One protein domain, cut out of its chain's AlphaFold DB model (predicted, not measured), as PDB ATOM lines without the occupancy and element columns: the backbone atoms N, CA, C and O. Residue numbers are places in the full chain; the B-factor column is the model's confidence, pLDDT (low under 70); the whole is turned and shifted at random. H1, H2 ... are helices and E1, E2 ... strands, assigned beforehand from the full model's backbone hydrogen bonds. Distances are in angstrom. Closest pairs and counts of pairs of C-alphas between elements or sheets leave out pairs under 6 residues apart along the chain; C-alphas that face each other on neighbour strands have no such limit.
ATOM      1  N   GLU A   7     -27.189  25.362 -21.985       81.94
ATOM      2  CA  GLU A   7     -26.356  25.280 -20.779       81.94
ATOM      3  C   GLU A   7     -25.655  23.924 -20.756       81.94
ATOM      4  O   GLU A   7     -26.307  22.898 -20.949       81.94
ATOM      5  N   THR A   8     -24.332  23.923 -20.567       91.00
ATOM      6  CA  THR A   8     -23.501  22.720 -20.712       91.00
ATOM      7  C   THR A   8     -22.616  22.496 -19.490       91.00
ATOM      8  O   THR A   8     -21.859  23.378 -19.087       91.00
ATOM      9  N   LEU A   9     -22.654  21.277 -18.949       94.12
ATOM     10  CA  LEU A   9     -21.692  20.763 -17.977       94.12
ATOM     11  C   LEU A   9     -20.717  19.809 -18.654       94.12
ATOM     12  O   LEU A   9     -21.117  18.952 -19.436       94.12
ATOM     13  N   ARG A  10     -19.441  19.900 -18.281       95.50
ATOM     14  CA  ARG A  10     -18.407  18.965 -18.724       95.50
ATOM     15  C   ARG A  10     -17.873  18.162 -17.550       95.50
ATOM     16  O   ARG A  10     -17.342  18.723 -16.594       95.50
ATOM     17  N   PHE A  11     -17.947  16.842 -17.664       95.69
ATOM     18  CA  PHE A  11     -17.361  15.901 -16.719       95.69
ATOM     19  C   PHE A  11     -16.122  15.272 -17.344       95.69
ATOM     20  O   PHE A  11     -16.170  14.747 -18.456       95.69
ATOM     21  N   ARG A  12     -14.989  15.342 -16.644       94.31
ATOM     22  CA  ARG A  12     -13.703  14.851 -17.144       94.31
ATOM     23  C   ARG A  12     -13.277  13.603 -16.384       94.31
ATOM     24  O   ARG A  12     -13.259  13.597 -15.152       94.31
ATOM     25  N   LYS A  13     -12.895  12.564 -17.127       91.19
ATOM     26  CA  LYS A  13     -12.301  11.342 -16.579       91.19
ATOM     27  C   LYS A  13     -11.134  11.680 -15.645       91.19
ATOM     28  O   LYS A  13     -10.331  12.561 -15.952       91.19
ATOM     29  N   GLY A  14     -11.040  10.974 -14.519       87.88
ATOM     30  CA  GLY A  14      -9.943  11.124 -13.555       87.88
ATOM     31  C   GLY A  14     -10.049  12.312 -12.590       87.88
ATOM     32  O   GLY A  14      -9.239  12.395 -11.674       87.88
ATOM     33  N   CYS A  15     -11.045  13.203 -12.715       86.44
ATOM     34  CA  CYS A  15     -11.308  14.219 -11.678       86.44
ATOM     35  C   CYS A  15     -11.772  13.597 -10.346       86.44
ATOM     36  O   CYS A  15     -11.569  14.175  -9.283       86.44
ATOM     37  N   LYS A  16     -12.390  12.417 -10.414       87.19
ATOM     38  CA  LYS A  16     -12.726  11.521  -9.300       87.19
ATOM     39  C   LYS A  16     -12.537  10.076  -9.783       87.19
ATOM     40  O   LYS A  16     -11.847   9.842 -10.771       87.19
ATOM     41  N   ASN A  17     -13.227   9.115  -9.172       83.81
ATOM     42  CA  ASN A  17     -13.374   7.744  -9.673       83.81
ATOM     43  C   ASN A  17     -14.243   7.626 -10.949       83.81
ATOM     44  O   ASN A  17     -14.779   6.556 -11.225       83.81
ATOM     45  N   TRP A  18     -14.407   8.715 -11.704       90.38
ATOM     46  CA  TRP A  18     -15.166   8.748 -12.947       90.38
ATOM     47  C   TRP A  18     -14.354   8.129 -14.085       90.38
ATOM     48  O   TRP A  18     -13.200   8.507 -14.320       90.38
ATOM     49  N   ASP A  19     -14.981   7.217 -14.818       86.56
ATOM     50  CA  ASP A  19     -14.350   6.411 -15.866       86.56
ATOM     51  C   ASP A  19     -14.420   7.043 -17.268       86.56
ATOM     52  O   ASP A  19     -13.654   6.656 -18.156       86.56
ATOM     53  N   THR A  20     -15.287   8.045 -17.450       90.81
ATOM     54  CA  THR A  20     -15.668   8.584 -18.760       90.81
ATOM     55  C   THR A  20     -15.633  10.113 -18.781       90.81
ATOM     56  O   THR A  20     -16.146  10.772 -17.877       90.81
ATOM     57  N   THR A  21     -15.069  10.685 -19.851       94.94
ATOM     58  CA  THR A  21     -15.223  12.111 -20.180       94.94
ATOM     59  C   THR A  21     -16.460  12.307 -21.050       94.94
ATOM     60  O   THR A  21     -16.588  11.650 -22.086       94.94
ATOM     61  N   TYR A  22     -17.350  13.217 -20.665       95.88
ATOM     62  CA  TYR A  22     -18.528  13.572 -21.452       95.88
ATOM     63  C   TYR A  22     -19.065  14.959 -21.085       95.88
ATOM     64  O   TYR A  22     -18.742  15.524 -20.038       95.88
ATOM     65  N   GLU A  23     -19.892  15.503 -21.962       96.00
ATOM     66  CA  GLU A  23     -20.598  16.768 -21.796       96.00
ATOM     67  C   GLU A  23     -22.099  16.500 -21.725       96.00
ATOM     68  O   GLU A  23     -22.597  15.579 -22.372       96.00
ATOM     69  N   VAL A  24     -22.814  17.279 -20.919       96.00
ATOM     70  CA  VAL A  24     -24.276  17.270 -20.835       96.00
ATOM     71  C   VAL A  24     -24.765  18.667 -21.115       96.00
ATOM     72  O   VAL A  24     -24.418  19.588 -20.380       96.00
ATOM     73  N   SER A  25     -25.610  18.798 -22.124       94.75
ATOM     74  CA  SER A  25     -26.233  20.058 -22.487       94.75
ATOM     75  C   SER A  25     -27.742  19.974 -22.342       94.75
ATOM     76  O   SER A  25     -28.358  19.038 -22.854       94.75
ATOM     77  N   LEU A  26     -28.342  20.956 -21.672       93.56
ATOM     78  CA  LEU A  26     -29.793  21.093 -21.579       93.56
ATOM     79  C   LEU A  26     -30.286  22.007 -22.694       93.56
ATOM     80  O   LEU A  26     -29.867  23.159 -22.816       93.56
ATOM     81  N   ILE A  27     -31.170  21.463 -23.520       91.50
ATOM     82  CA  ILE A  27     -31.797  22.147 -24.645       91.50
ATOM     83  C   ILE A  27     -33.158  22.633 -24.163       91.50
ATOM     84  O   ILE A  27     -33.976  21.832 -23.704       91.50
ATOM     85  N   SER A  28     -33.383  23.942 -24.251       88.31
ATOM     86  CA  SER A  28     -34.634  24.583 -23.849       88.31
ATOM     87  C   SER A  28     -35.325  25.247 -25.029       88.31
ATOM     88  O   SER A  28     -34.666  25.848 -25.874       88.31
ATOM     89  N   GLU A  29     -36.651  25.207 -25.024       86.75
ATOM     90  CA  GLU A  29     -37.516  25.858 -26.007       86.75
ATOM     91  C   GLU A  29     -38.535  26.746 -25.282       86.75
ATOM     92  O   GLU A  29     -38.838  26.526 -24.107       86.75
ATOM     93  N   TYR A  30     -39.056  27.757 -25.978       82.25
ATOM     94  CA  TYR A  30     -40.169  28.564 -25.477       82.25
ATOM     95  C   TYR A  30     -41.494  27.898 -25.849       82.25
ATOM     96  O   TYR A  30     -41.698  27.517 -27.004       82.25
ATOM     97  N   THR A  31     -42.401  27.773 -24.883       78.94
ATOM     98  CA  THR A  31     -43.788  27.366 -25.131       78.94
ATOM     99  C   THR A  31     -44.557  28.489 -25.846       78.94
ATOM    100  O   THR A  31     -44.082  29.629 -25.898       78.94
ATOM    101  N   PRO A  32     -45.758  28.217 -26.396       78.62
ATOM    102  CA  PRO A  32     -46.637  29.265 -26.924       78.62
ATOM    103  C   PRO A  32     -46.952  30.372 -25.906       78.62
ATOM    104  O   PRO A  32     -47.103  31.528 -26.291       78.62
ATOM    105  N   ASP A  33     -46.960  30.029 -24.616       80.88
ATOM    106  CA  ASP A  33     -47.153  30.958 -23.496       80.88
ATOM    107  C   ASP A  33     -45.862  31.708 -23.109       80.88
ATOM    108  O   ASP A  33     -45.810  32.398 -22.091       80.88
ATOM    109  N   LEU A  34     -44.816  31.590 -23.942       77.19
ATOM    110  CA  LEU A  34     -43.484  32.172 -23.767       77.19
ATOM    111  C   LEU A  34     -42.781  31.723 -22.474       77.19
ATOM    112  O   LEU A  34     -41.881  32.405 -21.987       77.19
ATOM    113  N   GLU A  35     -43.144  30.558 -21.941       79.50
ATOM    114  CA  GLU A  35     -42.419  29.937 -20.836       79.50
ATOM    115  C   GLU A  35     -41.228  29.158 -21.381       79.50
ATOM    116  O   GLU A  35     -41.356  28.353 -22.309       79.50
ATOM    117  N   LYS A  36     -40.049  29.364 -20.798       81.44
ATOM    118  CA  LYS A  36     -38.875  28.573 -21.161       81.44
ATOM    119  C   LYS A  36     -38.926  27.208 -20.476       81.44
ATOM    120  O   LYS A  36     -38.941  27.122 -19.251       81.44
ATOM    121  N   LYS A  37     -38.882  26.132 -21.264       86.94
ATOM    122  CA  LYS A  37     -38.900  24.750 -20.768       86.94
ATOM    123  C   LYS A  37     -37.757  23.934 -21.356       86.94
ATOM    124  O   LYS A  37     -37.506  23.983 -22.558       86.94
ATOM    125  N   ILE A  38     -37.096  23.134 -20.521       90.12
ATOM    126  CA  ILE A  38     -36.106  22.156 -20.982       90.12
ATOM    127  C   ILE A  38     -36.847  21.026 -21.706       90.12
ATOM    128  O   ILE A  38     -37.720  20.371 -21.133       90.12
ATOM    129  N   THR A  39     -36.510  20.791 -22.972       90.38
ATOM    130  CA  THR A  39     -37.143  19.748 -23.791       90.38
ATOM    131  C   THR A  39     -36.281  18.497 -23.866       90.38
ATOM    132  O   THR A  39     -36.804  17.381 -23.825       90.38
ATOM    133  N   HIS A  40     -34.957  18.655 -23.932       92.19
ATOM    134  CA  HIS A  40     -34.022  17.548 -24.107       92.19
ATOM    135  C   HIS A  40     -32.721  17.762 -23.338       92.19
ATOM    136  O   HIS A  40     -32.258  18.885 -23.166       92.19
ATOM    137  N   ALA A  41     -32.076  16.656 -22.980       93.88
ATOM    138  CA  ALA A  41     -30.663  16.623 -22.639       93.88
ATOM    139  C   ALA A  41     -29.878  15.952 -23.772       93.88
ATOM    140  O   ALA A  41     -30.254  14.876 -24.248       93.88
ATOM    141  N   ALA A  42     -28.785  16.575 -24.198       94.19
ATOM    142  CA  ALA A  42     -27.819  15.995 -25.121       94.19
ATOM    143  C   ALA A  42     -26.555  15.622 -24.348       94.19
ATOM    144  O   ALA A  42     -25.937  16.475 -23.718       94.19
ATOM    145  N   LEU A  43     -26.176  14.346 -24.387       94.81
ATOM    146  CA  LEU A  43     -24.961  13.847 -23.762       94.81
ATOM    147  C   LEU A  43     -23.943  13.500 -24.841       94.81
ATOM    148  O   LEU A  43     -24.171  12.584 -25.634       94.81
ATOM    149  N   PHE A  44     -22.826  14.217 -24.865       94.38
ATOM    150  CA  PHE A  44     -21.777  14.054 -25.864       94.38
ATOM    151  C   PHE A  44     -20.514  13.448 -25.257       94.38
ATOM    152  O   PHE A  44     -19.951  13.973 -24.300       94.38
ATOM    153  N   ARG A  45     -20.037  12.346 -25.836       93.31
ATOM    154  CA  ARG A  45     -18.756  11.723 -25.495       93.31
ATOM    155  C   ARG A  45     -17.749  12.001 -26.608       93.31
ATOM    156  O   ARG A  45     -17.872  11.390 -27.674       93.31
ATOM    157  N   PRO A  46     -16.731  12.840 -26.366       90.81
ATOM    158  CA  PRO A  46     -15.755  13.186 -27.394       90.81
ATOM    159  C   PRO A  46     -14.911  11.983 -27.833       90.81
ATOM    160  O   PRO A  46     -14.624  11.844 -29.016       90.81
ATOM    161  N   GLU A  47     -14.564  11.077 -26.913       89.25
ATOM    162  CA  GLU A  47     -13.682   9.931 -27.195       89.25
ATOM    163  C   GLU A  47     -14.268   8.950 -28.222       89.25
ATOM    164  O   GLU A  47     -13.533   8.362 -29.008       89.25
ATOM    165  N   THR A  48     -15.590   8.781 -28.234       89.56
ATOM    166  CA  THR A  48     -16.288   7.856 -29.142       89.56
ATOM    167  C   THR A  48     -17.161   8.583 -30.163       89.56
ATOM    168  O   THR A  48     -17.964   7.940 -30.834       89.56
ATOM    169  N   ASN A  49     -17.076   9.919 -30.222       89.44
ATOM    170  CA  ASN A  49     -17.980  10.792 -30.977       89.44
ATOM    171  C   ASN A  49     -19.471  10.421 -30.805       89.44
ATOM    172  O   ASN A  49     -20.266  10.456 -31.744       89.44
ATOM    173  N   GLN A  50     -19.845   9.983 -29.602       89.19
ATOM    174  CA  GLN A  50     -21.187   9.476 -29.331       89.19
ATOM    175  C   GLN A  50     -22.056  10.615 -28.812       89.19
ATOM    176  O   GLN A  50     -21.672  11.296 -27.865       89.19
ATOM    177  N   ASN A  51     -23.245  10.779 -29.385       90.44
ATOM    178  CA  ASN A  51     -24.241  11.730 -28.910       90.44
ATOM    179  C   ASN A  51     -25.532  10.992 -28.537       90.44
ATOM    180  O   ASN A  51     -26.106  10.258 -29.346       90.44
ATOM    181  N   ILE A  52     -25.973  11.162 -27.295       90.69
ATOM    182  CA  ILE A  52     -27.215  10.602 -26.778       90.69
ATOM    183  C   ILE A  52     -28.160  11.757 -26.471       90.69
ATOM    184  O   ILE A  52     -27.973  12.475 -25.496       90.69
ATOM    185  N   ARG A  53     -29.206  11.909 -27.285       90.56
ATOM    186  CA  ARG A  53     -30.305  12.840 -27.013       90.56
ATOM    187  C   ARG A  53     -31.432  12.115 -26.282       90.56
ATOM    188  O   ARG A  53     -31.889  11.073 -26.760       90.56
ATOM    189  N   ILE A  54     -31.858  12.659 -25.145       90.38
ATOM    190  CA  ILE A  54     -32.886  12.089 -24.265       90.38
ATOM    191  C   ILE A  54     -33.931  13.176 -23.970       90.38
ATOM    192  O   ILE A  54     -33.532  14.290 -23.623       90.38
ATOM    193  N   PRO A  55     -35.243  12.905 -24.099       90.81
ATOM    194  CA  PRO A  55     -36.276  13.834 -23.641       90.81
ATOM    195  C   PRO A  55     -36.096  14.169 -22.157       90.81
ATOM    196  O   PRO A  55     -35.856  13.264 -21.353       90.81
ATOM    197  N   TRP A  56     -36.218  15.447 -21.790       91.62
ATOM    198  CA  TRP A  56     -35.928  15.898 -20.426       91.62
ATOM    199  C   TRP A  56     -36.793  15.187 -19.393       91.62
ATOM    200  O   TRP A  56     -36.234  14.593 -18.487       91.62
ATOM    201  N   GLY A  57     -38.115  15.117 -19.585       88.50
ATOM    202  CA  GLY A  57     -39.006  14.443 -18.629       88.50
ATOM    203  C   GLY A  57     -38.674  12.962 -18.397       88.50
ATOM    204  O   GLY A  57     -38.914  12.440 -17.314       88.50
ATOM    205  N   VAL A  58     -38.061  12.284 -19.378       88.75
ATOM    206  CA  VAL A  58     -37.557  10.915 -19.185       88.75
ATOM    207  C   VAL A  58     -36.307  10.935 -18.312       88.75
ATOM    208  O   VAL A  58     -36.238  10.211 -17.322       88.75
ATOM    209  N   LEU A  59     -35.306  11.740 -18.682       91.69
ATOM    210  CA  LEU A  59     -34.052  11.806 -17.935       91.69
ATOM    211  C   LEU A  59     -34.278  12.308 -16.502       91.69
ATOM    212  O   LEU A  59     -33.746  11.716 -15.574       91.69
ATOM    213  N   GLU A  60     -35.085  13.349 -16.326       92.00
ATOM    214  CA  GLU A  60     -35.459  13.946 -15.045       92.00
ATOM    215  C   GLU A  60     -36.048  12.914 -14.082       92.00
ATOM    216  O   GLU A  60     -35.570  12.813 -12.952       92.00
ATOM    217  N   GLY A  61     -36.988  12.076 -14.538       89.62
ATOM    218  CA  GLY A  61     -37.517  10.975 -13.729       89.62
ATOM    219  C   GLY A  61     -36.400  10.069 -13.202       89.62
ATOM    220  O   GLY A  61     -36.291   9.832 -11.998       89.62
ATOM    221  N   TYR A  62     -35.474   9.645 -14.067       90.94
ATOM    222  CA  TYR A  62     -34.324   8.838 -13.644       90.94
ATOM    223  C   TYR A  62     -33.365   9.568 -12.701       90.94
ATOM    224  O   TYR A  62     -32.836   8.953 -11.770       90.94
ATOM    225  N   LEU A  63     -33.107  10.855 -12.940       91.94
ATOM    226  CA  LEU A  63     -32.245  11.670 -12.086       91.94
ATOM    227  C   LEU A  63     -32.837  11.819 -10.679       91.94
ATOM    228  O   LEU A  63     -32.090  11.758  -9.701       91.94
ATOM    229  N   ASN A  64     -34.164  11.916 -10.580       89.12
ATOM    230  CA  ASN A  64     -34.919  11.954  -9.326       89.12
ATOM    231  C   ASN A  64     -35.113  10.572  -8.677       89.12
ATOM    232  O   ASN A  64     -35.663  10.464  -7.582       89.12
ATOM    233  N   GLY A  65     -34.613   9.502  -9.305       81.44
ATOM    234  CA  GLY A  65     -34.674   8.144  -8.770       81.44
ATOM    235  C   GLY A  65     -35.975   7.401  -9.069       81.44
ATOM    236  O   GLY A  65     -36.204   6.335  -8.487       81.44
ATOM    237  N   GLU A  66     -36.806   7.911  -9.981       78.75
ATOM    238  CA  GLU A  66     -37.942   7.168 -10.516       78.75
ATOM    239  C   GLU A  66     -37.439   5.951 -11.300       78.75
ATOM    240  O   GLU A  66     -36.464   6.000 -12.055       78.75
ATOM    241  N   LYS A  67     -38.077   4.803 -11.061       61.75
ATOM    242  CA  LYS A  67     -37.553   3.489 -11.460       61.75
ATOM    243  C   LYS A  67     -38.253   2.904 -12.676       61.75
ATOM    244  O   LYS A  67     -38.247   1.686 -12.824       61.75
ATOM    245  N   THR A  68     -38.867   3.721 -13.524       60.47
ATOM    246  CA  THR A  68     -39.583   3.207 -14.694       60.47
ATOM    247  C   THR A  68     -38.574   2.971 -15.818       60.47
ATOM    248  O   THR A  68     -38.063   3.942 -16.377       60.47
ATOM    249  N   PRO A  69     -38.221   1.715 -16.155       57.00
ATOM    250  CA  PRO A  69     -37.206   1.457 -17.158       57.00
ATOM    251  C   PRO A  69     -37.764   1.795 -18.543       57.00
ATOM    252  O   PRO A  69     -38.654   1.116 -19.047       57.00
ATOM    253  N   LEU A  70     -37.227   2.828 -19.179       64.12
ATOM    254  CA  LEU A  70     -37.420   3.121 -20.584       64.12
ATOM    255  C   LEU A  70     -36.366   2.353 -21.391       64.12
ATOM    256  O   LEU A  70     -35.181   2.696 -21.416       64.12
ATOM    257  N   ALA A  71     -36.811   1.276 -22.034       57.78
ATOM    258  CA  ALA A  71     -36.034   0.529 -23.011       57.78
ATOM    259  C   ALA A  71     -36.634   0.776 -24.402       57.78
ATOM    260  O   ALA A  71     -37.687   0.240 -24.740       57.78
ATOM    261  N   GLY A  72     -35.974   1.618 -25.197       63.91
ATOM    262  CA  GLY A  72     -36.229   1.733 -26.634       63.91
ATOM    263  C   GLY A  72     -35.276   0.831 -27.420       63.91
ATOM    264  O   GLY A  72     -34.265   0.388 -26.880       63.91
ATOM    265  N   LYS A  73     -35.556   0.591 -28.710       65.75
ATOM    266  CA  LYS A  73     -34.669  -0.209 -29.583       65.75
ATOM    267  C   LYS A  73     -33.218   0.297 -29.590       65.75
ATOM    268  O   LYS A  73     -32.303  -0.518 -29.617       65.75
ATOM    269  N   ASP A  74     -33.024   1.612 -29.467       80.56
ATOM    270  CA  ASP A  74     -31.710   2.243 -29.646       80.56
ATOM    271  C   ASP A  74     -31.157   2.911 -28.379       80.56
ATOM    272  O   ASP A  74     -29.989   3.290 -28.352       80.56
ATOM    273  N   LEU A  75     -31.964   3.063 -27.323       85.69
ATOM    274  CA  LEU A  75     -31.576   3.721 -26.072       85.69
ATOM    275  C   LEU A  75     -32.019   2.881 -24.875       85.69
ATOM    276  O   LEU A  75     -33.199   2.573 -24.713       85.69
ATOM    277  N   SER A  76     -31.061   2.571 -24.009       87.69
ATOM    278  CA  SER A  76     -31.278   1.880 -22.745       87.69
ATOM    279  C   SER A  76     -30.761   2.744 -21.602       87.69
ATOM    280  O   SER A  76     -29.581   3.096 -21.574       87.69
ATOM    281  N   ILE A  77     -31.628   3.009 -20.627       90.06
ATOM    282  CA  ILE A  77     -31.292   3.720 -19.394       90.06
ATOM    283  C   ILE A  77     -31.549   2.782 -18.211       90.06
ATOM    284  O   ILE A  77     -32.668   2.304 -18.013       90.06
ATOM    285  N   LYS A  78     -30.506   2.482 -17.430       88.94
ATOM    286  CA  LYS A  78     -30.576   1.516 -16.324       88.94
ATOM    287  C   LYS A  78     -30.008   2.113 -15.035       88.94
ATOM    288  O   LYS A  78     -28.834   2.487 -15.022       88.94
ATOM    289  N   PRO A  79     -30.780   2.166 -13.938       89.69
ATOM    290  CA  PRO A  79     -30.235   2.481 -12.624       89.69
ATOM    291  C   PRO A  79     -29.225   1.411 -12.189       89.69
ATOM    292  O   PRO A  79     -29.458   0.215 -12.367       89.69
ATOM    293  N   THR A  80     -28.108   1.828 -11.602       89.69
ATOM    294  CA  THR A  80     -27.067   0.952 -11.045       89.69
ATOM    295  C   THR A  80     -26.673   1.421  -9.645       89.69
ATOM    296  O   THR A  80     -27.066   2.495  -9.190       89.69
ATOM    297  N   ALA A  81     -25.854   0.638  -8.936       88.94
ATOM    298  CA  ALA A  81     -25.332   1.053  -7.632       88.94
ATOM    299  C   ALA A  81     -24.511   2.361  -7.710       88.94
ATOM    300  O   ALA A  81     -24.566   3.185  -6.791       88.94
ATOM    301  N   ALA A  82     -23.787   2.561  -8.819       88.94
ATOM    302  CA  ALA A  82     -22.907   3.706  -9.048       88.94
ATOM    303  C   ALA A  82     -23.647   4.967  -9.535       88.94
ATOM    304  O   ALA A  82     -23.150   6.078  -9.330       88.94
ATOM    305  N   GLY A  83     -24.831   4.818 -10.134       92.19
ATOM    306  CA  GLY A  83     -25.603   5.922 -10.702       92.19
ATOM    307  C   GLY A  83     -26.533   5.450 -11.815       92.19
ATOM    308  O   GLY A  83     -27.298   4.506 -11.625       92.19
ATOM    309  N   LEU A  84     -26.462   6.093 -12.976       92.69
ATOM    310  CA  LEU A  84     -27.305   5.816 -14.132       92.69
ATOM    311  C   LEU A  84     -26.452   5.342 -15.311       92.69
ATOM    312  O   LEU A  84     -25.621   6.089 -15.820       92.69
ATOM    313  N   TYR A  85     -26.651   4.104 -15.754       92.44
ATOM    314  CA  TYR A  85     -25.995   3.584 -16.949       92.44
ATOM    315  C   TYR A  85     -26.805   3.945 -18.194       92.44
ATOM    316  O   TYR A  85     -27.982   3.593 -18.309       92.44
ATOM    317  N   LEU A  86     -26.159   4.645 -19.122       91.94
ATOM    318  CA  LEU A  86     -26.734   5.147 -20.364       91.94
ATOM    319  C   LEU A  86     -26.070   4.422 -21.528       91.94
ATOM    320  O   LEU A  86     -24.850   4.464 -21.660       91.94
ATOM    321  N   MET A  87     -26.862   3.770 -22.377       89.31
ATOM    322  CA  MET A  87     -26.357   3.011 -23.520       89.31
ATOM    323  C   MET A  87     -27.144   3.336 -24.783       89.31
ATOM    324  O   MET A  87     -28.373   3.267 -24.786       89.31
ATOM    325  N   ARG A  88     -26.425   3.634 -25.868       87.00
ATOM    326  CA  ARG A  88     -26.979   3.841 -27.209       87.00
ATOM    327  C   ARG A  88     -26.123   3.117 -28.240       87.00
ATOM    328  O   ARG A  88     -24.907   3.288 -28.242       87.00
ATOM    329  N   ASN A  89     -26.745   2.326 -29.113       84.56
ATOM    330  CA  ASN A  89     -26.063   1.570 -30.176       84.56
ATOM    331  C   ASN A  89     -24.883   0.709 -29.669       84.56
ATOM    332  O   ASN A  89     -23.810   0.700 -30.264       84.56
ATOM    333  N   GLY A  90     -25.048   0.035 -28.525       81.88
ATOM    334  CA  GLY A  90     -24.024  -0.849 -27.948       81.88
ATOM    335  C   GLY A  90     -22.852  -0.150 -27.247       81.88
ATOM    336  O   GLY A  90     -22.048  -0.825 -26.612       81.88
ATOM    337  N   SER A  91     -22.770   1.184 -27.289       85.44
ATOM    338  CA  SER A  91     -21.808   1.961 -26.501       85.44
ATOM    339  C   SER A  91     -22.519   2.656 -25.345       85.44
ATOM    340  O   SER A  91     -23.562   3.290 -25.531       85.44
ATOM    341  N   GLY A  92     -21.968   2.545 -24.140       88.00
ATOM    342  CA  GLY A  92     -22.552   3.154 -22.954       88.00
ATOM    343  C   GLY A  92     -21.521   3.640 -21.953       88.00
ATOM    344  O   GLY A  92     -20.324   3.392 -22.099       88.00
ATOM    345  N   PHE A  93     -22.004   4.367 -20.955       91.81
ATOM    346  CA  PHE A  93     -21.219   4.897 -19.846       91.81
ATOM    347  C   PHE A  93     -22.105   5.101 -18.617       91.81
ATOM    348  O   PHE A  93     -23.334   5.112 -18.716       91.81
ATOM    349  N   THR A  94     -21.475   5.270 -17.458       93.31
ATOM    350  CA  THR A  94     -22.183   5.551 -16.209       93.31
ATOM    351  C   THR A  94     -22.127   7.040 -15.901       93.31
ATOM    352  O   THR A  94     -21.053   7.616 -15.768       93.31
ATOM    353  N   MET A  95     -23.292   7.656 -15.735       94.69
ATOM    354  CA  MET A  95     -23.428   8.936 -15.054       94.69
ATOM    355  C   MET A  95     -23.497   8.668 -13.548       94.69
ATOM    356  O   MET A  95     -24.463   8.089 -13.052       94.69
ATOM    357  N   HIS A  96     -22.468   9.062 -12.809       94.56
ATOM    358  CA  HIS A  96     -22.384   8.849 -11.366       94.56
ATOM    359  C   HIS A  96     -23.358   9.747 -10.593       94.56
ATOM    360  O   HIS A  96     -23.740  10.821 -11.054       94.56
ATOM    361  N   LYS A  97     -23.738   9.335  -9.377       92.94
ATOM    362  CA  LYS A  97     -24.731  10.048  -8.544       92.94
ATOM    363  C   LYS A  97     -24.426  11.532  -8.317       92.94
ATOM    364  O   LYS A  97     -25.344  12.340  -8.246       92.94
ATOM    365  N   ASP A  98     -23.160  11.906  -8.171       93.69
ATOM    366  CA  ASP A  98     -22.774  13.307  -8.003       93.69
ATOM    367  C   ASP A  98     -22.900  14.109  -9.306       93.69
ATOM    368  O   ASP A  98     -23.333  15.259  -9.273       93.69
ATOM    369  N   GLN A  99     -22.621  13.485 -10.450       95.19
ATOM    370  CA  GLN A  99     -22.866  14.061 -11.773       95.19
ATOM    371  C   GLN A  99     -24.370  14.221 -12.036       95.19
ATOM    372  O   GLN A  99     -24.790  15.272 -12.508       95.19
ATOM    373  N   MET A 100     -25.191  13.233 -11.652       94.81
ATOM    374  CA  MET A 100     -26.660  13.316 -11.722       94.81
ATOM    375  C   MET A 100     -27.184  14.543 -10.964       94.81
ATOM    376  O   MET A 100     -27.950  15.333 -11.510       94.81
ATOM    377  N   ARG A 101     -26.715  14.748  -9.725       94.75
ATOM    378  CA  ARG A 101     -27.071  15.924  -8.911       94.75
ATOM    379  C   ARG A 101     -26.617  17.236  -9.541       94.75
ATOM    380  O   ARG A 101     -27.341  18.219  -9.469       94.75
ATOM    381  N   ALA A 102     -25.434  17.262 -10.155       94.62
ATOM    382  CA  ALA A 102     -24.957  18.450 -10.855       94.62
ATOM    383  C   ALA A 102     -25.847  18.793 -12.061       94.62
ATOM    384  O   ALA A 102     -26.151  19.965 -12.266       94.62
ATOM    385  N   VAL A 103     -26.309  17.789 -12.815       94.75
ATOM    386  CA  VAL A 103     -27.252  17.984 -13.931       94.75
ATOM    387  C   VAL A 103     -28.604  18.502 -13.434       94.75
ATOM    388  O   VAL A 103     -29.116  19.456 -14.013       94.75
ATOM    389  N   LEU A 104     -29.148  17.949 -12.342       93.88
ATOM    390  CA  LEU A 104     -30.367  18.476 -11.708       93.88
ATOM    391  C   LEU A 104     -30.187  19.930 -11.253       93.88
ATOM    392  O   LEU A 104     -30.996  20.783 -11.590       93.88
ATOM    393  N   SER A 105     -29.082  20.238 -10.570       92.19
ATOM    394  CA  SER A 105     -28.808  21.604 -10.114       92.19
ATOM    395  C   SER A 105     -28.609  22.586 -11.273       92.19
ATOM    396  O   SER A 105     -28.932  23.762 -11.136       92.19
ATOM    397  N   MET A 106     -28.082  22.132 -12.417       92.06
ATOM    398  CA  MET A 106     -28.058  22.946 -13.633       92.06
ATOM    399  C   MET A 106     -29.482  23.223 -14.118       92.06
ATOM    400  O   MET A 106     -29.800  24.379 -14.358       92.06
ATOM    401  N   ALA A 107     -30.342  22.204 -14.191       89.88
ATOM    402  CA  ALA A 107     -31.728  22.365 -14.629       89.88
ATOM    403  C   ALA A 107     -32.537  23.317 -13.731       89.88
ATOM    404  O   ALA A 107     -33.277  24.147 -14.242       89.88
ATOM    405  N   GLU A 108     -32.345  23.254 -12.410       87.56
ATOM    406  CA  GLU A 108     -32.971  24.172 -11.442       87.56
ATOM    407  C   GLU A 108     -32.509  25.627 -11.613       87.56
ATOM    408  O   GLU A 108     -33.250  26.564 -11.316       87.56
ATOM    409  N   LYS A 109     -31.265  25.824 -12.063       81.38
ATOM    410  CA  LYS A 109     -30.673  27.149 -12.296       81.38
ATOM    411  C   LYS A 109     -30.945  27.689 -13.688       81.38
ATOM    412  O   LYS A 109     -30.781  28.892 -13.880       81.38
ATOM    413  N   THR A 110     -31.330  26.843 -14.642       71.62
ATOM    414  CA  THR A 110     -31.830  27.288 -15.938       71.62
ATOM    415  C   THR A 110     -33.168  27.975 -15.668       71.62
ATOM    416  O   THR A 110     -34.149  27.291 -15.377       71.62
TER     417      THR A 110
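What this domain is: This is residues 7 to 110 of the 124 residues of an uncharacterized protein of Candidatus Altiarchaeales archaeon IMC4 (UniProt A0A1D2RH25). A four-stranded sheet, E1 to E4, and a smaller three-stranded sheet, E5 to E7, make an L, with E4 and E6 near its corner; H1 sits in the angle, and H2 runs from the smaller sheet over the same face of the larger one. The far end of the E2 and E3 hairpin, with residues 31 to 35, makes one end of the longest axis. The printed part has 104 residues, with seven named strands and two named helices that follow along the chain as E1 E2 E3 E4 H1 E5 E6 E7 H2; the class is mixed, helices and strands. Both sheets are antiparallel, in chain order. The whole is compact, with a radius of gyration of the C-alphas of 13.5 A and spans of 42 by 30 by 26 A.

Where its parts are: The larger sheet holds E1, residues 7 to 11, 13.6 A, from C-alpha 7 at (-26.356, 25.280, -20.779); E2, residues 22 to 30, and E3, residues 36 to 45, each 26.6 A; and E4, residues 50 to 55, 16.7 A. E3 bends by 52 degrees at residue 39. H1 is residues 56 to 63, 10.0 A. The other sheet holds E5, residues 75 to 79, 13.6 A; E6, residues 83 to 88, 16.7 A; and E7, residues 91 to 96, 16.6 A. H2, residues 97 to 109, 18.5 A, ends at C-alpha 109 at (-30.673, 27.149, -12.296).

How they stand to each other: E1 to E4 form a meander, each strand the antiparallel neighbour of the one before, with N 9 and O 24 at 2.8 A, N 25 and O 42 at 2.8 A, and N 43 and O 52 at 2.8 A. H1 and H2 are on the same face of this sheet, giving two layers, helices on one face of a sheet. H2 runs along the strands, at 26 degrees to E2 on the local plane, with a height over the sheet of 9.3 A. H1 stands up from the sheet by 67 degrees; its closest C-alpha pair with E3 is His 40 and Trp 56, 4.5 A. H1 and H2 touch, through residues 100 to 104 of H2 alone, at a steep tilt of 41 degrees, opposite ways; the closest C-alphas are those of Leu 63 and Met 100, 5.8 A. In both helices every O i to N i+4 pair is within hydrogen-bond range. E5 to E7 form a second meander, with N 78 and O 85 at 2.9 A and N 86 and O 93 at 2.9 A. H1 is also on this sheet, at a height of 10.2 A. The closest C-alphas of E4 and E6 are those of Ile 52 and Arg 88, 6.8 A. E4 and E7 are only just apart, at 8.1 A.

The domain as a whole: The two C-alphas farthest apart, those of Gly 14 and Asp 33, are 43.3 A apart. The printed part has no cut. The link from H1 to E5, 11 residues, is long. Mean pLDDT of the printed part is 87.6; residues 67 to 73 are under 70.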